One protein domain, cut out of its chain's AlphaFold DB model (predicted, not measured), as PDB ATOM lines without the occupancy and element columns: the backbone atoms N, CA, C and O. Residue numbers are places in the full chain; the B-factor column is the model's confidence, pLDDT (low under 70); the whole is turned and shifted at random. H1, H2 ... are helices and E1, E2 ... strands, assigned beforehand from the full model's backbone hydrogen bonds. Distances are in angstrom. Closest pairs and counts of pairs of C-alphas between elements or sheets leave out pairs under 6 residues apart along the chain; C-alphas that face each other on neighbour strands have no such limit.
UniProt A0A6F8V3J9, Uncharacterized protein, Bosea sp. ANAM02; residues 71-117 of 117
ATOM      1  N   ARG A  71     -16.443 -38.574  39.908       92.25
ATOM      2  CA  ARG A  71     -17.566 -37.650  40.126       92.25
ATOM      3  C   ARG A  71     -18.844 -38.057  39.386       92.25
ATOM      4  O   ARG A  71     -19.926 -37.802  39.898       92.25
ATOM      5  N   LEU A  72     -18.732 -38.673  38.207       90.81
ATOM      6  CA  LEU A  72     -19.875 -39.036  37.363       90.81
ATOM      7  C   LEU A  72     -20.702 -40.187  37.947       90.81
ATOM      8  O   LEU A  72     -21.903 -40.275  37.682       90.81
ATOM      9  N   LEU A  73     -20.077 -41.031  38.771       89.56
ATOM     10  CA  LEU A  73     -20.717 -42.167  39.433       89.56
ATOM     11  C   LEU A  73     -21.441 -41.762  40.721       89.56
ATOM     12  O   LEU A  73     -22.286 -42.516  41.209       89.56
ATOM     13  N   LYS A  74     -21.146 -40.571  41.257       90.94
ATOM     14  CA  LYS A  74     -21.743 -40.086  42.503       90.94
ATOM     15  C   LYS A  74     -23.247 -39.845  42.341       90.94
ATOM     16  O   LYS A  74     -23.688 -39.379  41.284       90.94
ATOM     17  N   PRO A  75     -24.048 -40.121  43.380       91.38
ATOM     18  CA  PRO A  75     -25.456 -39.759  43.387       91.38
ATOM     19  C   PRO A  75     -25.624 -38.234  43.431       91.38
ATOM     20  O   PRO A  75     -24.789 -37.499  43.953       91.38
ATOM     21  N   THR A  76     -26.738 -37.762  42.887       91.12
ATOM     22  CA  THR A  76     -27.159 -36.349  42.927       91.12
ATOM     23  C   THR A  76     -28.029 -36.028  44.145       91.12
ATOM     24  O   THR A  76     -28.363 -34.870  44.367       91.12
ATOM     25  N   GLY A  77     -28.444 -37.051  44.903       89.38
ATOM     26  CA  GLY A  77     -29.451 -36.949  45.967       89.38
ATOM     27  C   GLY A  77     -30.899 -37.064  45.473       89.38
ATOM     28  O   GLY A  77     -31.809 -37.203  46.285       89.38
ATOM     29  N   LYS A  78     -31.127 -37.056  44.153       89.19
ATOM     30  CA  LYS A  78     -32.437 -37.312  43.538       89.19
ATOM     31  C   LYS A  78     -32.588 -38.786  43.160       89.19
ATOM     32  O   LYS A  78     -31.596 -39.490  42.974       89.19
ATOM     33  N   HIS A  79     -33.830 -39.226  42.995       86.12
ATOM     34  CA  HIS A  79     -34.175 -40.561  42.509       86.12
ATOM     35  C   HIS A  79     -34.991 -40.450  41.218       86.12
ATOM     36  O   HIS A  79     -35.667 -39.448  40.978       86.12
ATOM     37  N   PHE A  80     -34.898 -41.467  40.369       80.75
ATOM     38  CA  PHE A  80     -35.791 -41.632  39.229       80.75
ATOM     39  C   PHE A  80     -37.177 -42.109  39.685       80.75
ATOM     40  O   PHE A  80     -37.357 -42.508  40.833       80.75
ATOM     41  N   GLY A  81     -38.157 -42.083  38.773       75.81
ATOM     42  CA  GLY A  81     -39.525 -42.535  39.062       75.81
ATOM     43  C   GLY A  81     -39.627 -44.012  39.464       75.81
ATOM     44  O   GLY A  81     -40.562 -44.385  40.157       75.81
ATOM     45  N   ASP A  82     -38.638 -44.827  39.091       78.88
ATOM     46  CA  ASP A  82     -38.504 -46.241  39.466       78.88
ATOM     47  C   ASP A  82     -37.772 -46.461  40.808       78.88
ATOM     48  O   ASP A  82     -37.491 -47.594  41.190       78.88
ATOM     49  N   GLY A  83     -37.421 -45.386  41.521       80.94
ATOM     50  CA  GLY A  83     -36.728 -45.444  42.807       80.94
ATOM     51  C   GLY A  83     -35.208 -45.617  42.723       80.94
ATOM     52  O   GLY A  83     -34.544 -45.564  43.757       80.94
ATOM     53  N   ARG A  84     -34.609 -45.764  41.531       82.94
ATOM     54  CA  ARG A  84     -33.141 -45.825  41.400       82.94
ATOM     55  C   ARG A  84     -32.506 -44.454  41.674       82.94
ATOM     56  O   ARG A  84     -33.046 -43.435  41.229       82.94
ATOM     57  N   PRO A  85     -31.341 -44.379  42.347       86.69
ATOM     58  CA  PRO A  85     -30.666 -43.106  42.580       86.69
ATOM     59  C   PRO A  85     -30.177 -42.504  41.260       86.69
ATOM     60  O   PRO A  85     -29.532 -43.166  40.442       86.69
ATOM     61  N   GLN A  86     -30.444 -41.216  41.059       88.88
ATOM     62  CA  GLN A  86     -29.935 -40.480  39.911       88.88
ATOM     63  C   GLN A  86     -28.454 -40.157  40.127       88.88
ATOM     64  O   GLN A  86     -28.095 -39.432  41.059       88.88
ATOM     65  N   LYS A  87     -27.596 -40.651  39.231       91.31
ATOM     66  CA  LYS A  87     -26.162 -40.331  39.194       91.31
ATOM     67  C   LYS A  87     -25.902 -38.990  38.501       91.31
ATOM     68  O   LYS A  87     -26.707 -38.545  37.682       91.31
ATOM     69  N   GLN A  88     -24.754 -38.376  38.789       91.31
ATOM     70  CA  GLN A  88     -24.306 -37.136  38.142       91.31
ATOM     71  C   GLN A  88     -24.242 -37.282  36.613       91.31
ATOM     72  O   GLN A  88     -24.681 -36.388  35.896       91.31
ATOM     73  N   LEU A  89     -23.796 -38.437  36.102       90.62
ATOM     74  CA  LEU A  89     -23.815 -38.733  34.664       90.62
ATOM     75  C   LEU A  89     -25.218 -38.593  34.054       90.62
ATOM     76  O   LEU A  89     -25.404 -37.958  33.019       90.62
ATOM     77  N   SER A  90     -26.226 -39.150  34.722       88.75
ATOM     78  CA  SER A  90     -27.600 -39.088  34.238       88.75
ATOM     79  C   SER A  90     -28.221 -37.696  34.371       88.75
ATOM     80  O   SER A  90     -29.171 -37.388  33.655       88.75
ATOM     81  N   ALA A  91     -27.723 -36.859  35.285       90.38
ATOM     82  CA  ALA A  91     -28.104 -35.450  35.351       90.38
ATOM     83  C   ALA A  91     -27.554 -34.670  34.149       90.38
ATOM     84  O   ALA A  91     -28.318 -33.968  33.498       90.38
ATOM     85  N   VAL A  92     -26.288 -34.893  33.771       91.69
ATOM     86  CA  VAL A  92     -25.693 -34.290  32.562       91.69
ATOM     87  C   VAL A  92     -26.500 -34.643  31.309       91.69
ATOM     88  O   VAL A  92     -26.785 -33.770  30.488       91.69
ATOM     89  N   TYR A  93     -26.909 -35.909  31.173       91.06
ATOM     90  CA  TYR A  93     -27.803 -36.332  30.093       91.06
ATOM     91  C   TYR A  93     -29.142 -35.582  30.127       91.06
ATOM     92  O   TYR A  93     -29.560 -35.042  29.104       91.06
ATOM     93  N   ALA A  94     -29.802 -35.525  31.290       89.69
ATOM     94  CA  ALA A  94     -31.099 -34.871  31.436       89.69
ATOM     95  C   ALA A  94     -31.037 -33.386  31.052       89.69
ATOM     96  O   ALA A  94     -31.842 -32.936  30.243       89.69
ATOM     97  N   ASP A  95     -30.037 -32.661  31.550       90.94
ATOM     98  CA  ASP A  95     -29.861 -31.238  31.259       90.94
ATOM     99  C   ASP A  95     -29.642 -30.999  29.760       90.94
ATOM    100  O   ASP A  95     -30.229 -30.087  29.168       90.94
ATOM    101  N   LYS A  96     -28.824 -31.842  29.112       93.00
ATOM    102  CA  LYS A  96     -28.560 -31.719  27.676       93.00
ATOM    103  C   LYS A  96     -29.783 -32.076  26.835       93.00
ATOM    104  O   LYS A  96     -30.060 -31.368  25.865       93.00
ATOM    105  N   PHE A  97     -30.507 -33.133  27.198       91.25
ATOM    106  CA  PHE A  97     -31.749 -33.532  26.538       91.25
ATOM    107  C   PHE A  97     -32.792 -32.415  26.627       91.25
ATOM    108  O   PHE A  97     -33.335 -31.992  25.607       91.25
ATOM    109  N   ASP A  98     -33.015 -31.876  27.826       91.75
ATOM    110  CA  ASP A  98     -34.017 -30.839  28.061       91.75
ATOM    111  C   ASP A  98     -33.647 -29.532  27.331       91.75
ATOM    112  O   ASP A  98     -34.513 -28.867  26.754       91.75
ATOM    113  N   ALA A  99     -32.357 -29.179  27.274       93.75
ATOM    114  CA  ALA A  99     -31.874 -28.027  26.511       93.75
ATOM    115  C   ALA A  99     -32.068 -28.197  24.994       93.75
ATOM    116  O   ALA A  99     -32.576 -27.291  24.329       93.75
ATOM    117  N   LEU A 100     -31.696 -29.356  24.439       93.94
ATOM    118  CA  LEU A 100     -31.875 -29.650  23.014       93.94
ATOM    119  C   LEU A 100     -33.356 -29.715  22.638       93.94
ATOM    120  O   LEU A 100     -33.753 -29.163  21.613       93.94
ATOM    121  N   GLY A 101     -34.182 -30.331  23.480       91.44
ATOM    122  CA  GLY A 101     -35.618 -30.415  23.263       91.44
ATOM    123  C   GLY A 101     -36.272 -29.037  23.208       91.44
ATOM    124  O   GLY A 101     -37.009 -28.746  22.264       91.44
ATOM    125  N   LYS A 102     -35.935 -28.145  24.148       93.56
ATOM    126  CA  LYS A 102     -36.396 -26.746  24.120       93.56
ATOM    127  C   LYS A 102     -35.931 -26.016  22.861       93.56
ATOM    128  O   LYS A 102     -36.737 -25.343  22.226       93.56
ATOM    129  N   ALA A 103     -34.672 -26.192  22.457       94.25
ATOM    130  CA  ALA A 103     -34.138 -25.587  21.234       94.25
ATOM    131  C   ALA A 103     -34.854 -26.069  19.958       94.25
ATOM    132  O   ALA A 103     -34.922 -25.341  18.972       94.25
ATOM    133  N   LYS A 104     -35.419 -27.281  19.978       93.56
ATOM    134  CA  LYS A 104     -36.245 -27.842  18.897       93.56
ATOM    135  C   LYS A 104     -37.737 -27.502  19.024       93.56
ATOM    136  O   LYS A 104     -38.534 -27.995  18.234       93.56
ATOM    137  N   GLY A 105     -38.123 -26.664  19.989       93.31
ATOM    138  CA  GLY A 105     -39.502 -26.201  20.173       93.31
ATOM    139  C   GLY A 105     -40.373 -27.086  21.070       93.31
ATOM    140  O   GLY A 105     -41.581 -26.862  21.156       93.31
ATOM    141  N   LEU A 106     -39.801 -28.075  21.767       90.94
ATOM    142  CA  LEU A 106     -40.552 -28.877  22.734       90.94
ATOM    143  C   LEU A 106     -40.841 -28.046  23.988       90.94
ATOM    144  O   LEU A 106     -39.929 -27.555  24.651       90.94
ATOM    145  N   LYS A 107     -42.126 -27.922  24.339       87.88
ATOM    146  CA  LYS A 107     -42.564 -27.157  25.521       87.88
ATOM    147  C   LYS A 107     -42.142 -27.809  26.840       87.88
ATOM    148  O   LYS A 107     -41.876 -27.097  27.801       87.88
ATOM    149  N   ARG A 108     -42.123 -29.145  26.886       87.44
ATOM    150  CA  ARG A 108     -41.832 -29.955  28.083       87.44
ATOM    151  C   ARG A 108     -41.002 -31.196  27.723       87.44
ATOM    152  O   ARG A 108     -41.523 -32.311  27.730       87.44
ATOM    153  N   PRO A 109     -39.732 -31.044  27.316       86.75
ATOM    154  CA  PRO A 109     -38.891 -32.199  26.998       86.75
ATOM    155  C   PRO A 109     -38.672 -33.120  28.205       86.75
ATOM    156  O   PRO A 109     -38.597 -34.336  28.039       86.75
ATOM    157  N   GLU A 110     -38.698 -32.581  29.424       84.88
ATOM    158  CA  GLU A 110     -38.525 -33.358  30.648       84.88
ATOM    159  C   GLU A 110     -39.606 -34.438  30.829       84.88
ATOM    160  O   GLU A 110     -39.324 -35.512  31.364       84.88
ATOM    161  N   THR A 111     -40.832 -34.195  30.340       85.00
ATOM    162  CA  THR A 111     -41.914 -35.190  30.398       85.00
ATOM    163  C   THR A 111     -41.714 -36.323  29.400       85.00
ATOM    164  O   THR A 111     -42.058 -37.458  29.707       85.00
ATOM    165  N   LEU A 112     -41.112 -36.043  28.241       83.56
ATOM    166  CA  LEU A 112     -40.806 -37.069  27.238       83.56
ATOM    167  C   LEU A 112     -39.672 -37.974  27.718       83.56
ATOM    168  O   LEU A 112     -39.769 -39.193  27.637       83.56
ATOM    169  N   ARG A 113     -38.633 -37.385  28.317       83.88
ATOM    170  CA  ARG A 113     -37.537 -38.138  28.940       83.88
ATOM    171  C   ARG A 113     -38.027 -39.065  30.056       83.88
ATOM    172  O   ARG A 113     -37.475 -40.144  30.236       83.88
ATOM    173  N   ALA A 114     -39.032 -38.643  30.823       74.81
ATOM    174  CA  ALA A 114     -39.607 -39.451  31.898       74.81
ATOM    175  C   ALA A 114     -40.426 -40.651  31.388       74.81
ATOM    176  O   ALA A 114     -40.547 -41.631  32.112       74.81
ATOM    177  N   GLN A 115     -40.963 -40.579  30.166       70.31
ATOM    178  CA  GLN A 115     -41.709 -41.667  29.520       70.31
ATOM    179  C   GLN A 115     -40.805 -42.687  28.814       70.31
ATOM    180  O   GLN A 115     -41.248 -43.790  28.524       70.31
ATOM    181  N   ALA A 116     -39.551 -42.329  28.528       61.38
ATOM    182  CA  ALA A 116     -38.593 -43.187  27.832       61.38
ATOM    183  C   ALA A 116     -37.890 -44.208  28.757       61.38
ATOM    184  O   ALA A 116     -36.806 -44.680  28.421       61.38
ATOM    185  N   LYS A 117     -38.452 -44.495  29.937       53.31
ATOM    186  CA  LYS A 117     -37.858 -45.346  30.977       53.31
ATOM    187  C   LYS A 117     -38.761 -46.497  31.375       53.31
ATOM    188  O   LYS A 117     -39.976 -46.248  31.512       53.31
TER     189      LYS A 117
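What this domain is: This is residues 71 to 117 of the 117 residues of an uncharacterized protein of Bosea sp. ANAM02 (UniProt A0A6F8V3J9). What is the shape? The long helix H1 makes most of the length, with the small hairpin of strands E1 and E2 at its first end and the short helix H2 folding back over it from its other end. What builds it? The 47 printed residues include E1, E2, H1 and H2 in that order, a mixed class, only just compact, close to loose: radius of gyration of the C-alphas 11.3 A, spans 31 by 22 by 13 A.

Where its parts are: Where are the strands? E1, residues 75 to 79, spans 8.8 A from C-alpha 75 at (-25.456, -39.759, 43.387); E2, residues 85 to 87, spans 6.3 A. Where are the helices? H1, residues 88 to 103, spans 22.7 A; H2, residues 109 to 115, spans 10.2 A to C-alpha 115 at (-41.709, -41.667, 29.520).

How they stand to each other: How do the strands pair? E1 and E2 form an antiparallel hairpin at 137 degrees, with N 76 and O 86 2.8 A apart, within hydrogen-bond range. How do the helices stand? H1 and H2 touch, closest at the C-alphas of Asp 98 and Pro 109, 5.2 A, and run opposite ways at a steep tilt of 56 degrees. In both, every O i to N i+4 pair is within hydrogen-bond range. What stays apart? H2 is apart from E1 and E2.

The domain as a whole: How large is it? The farthest C-alphas, of Arg 71 and Gly 105, are 31.8 A apart. Is it unbroken? The printed part has no cut, and its three links are tight. Where is confidence low? Residues 116 to 117 are under pLDDT 70.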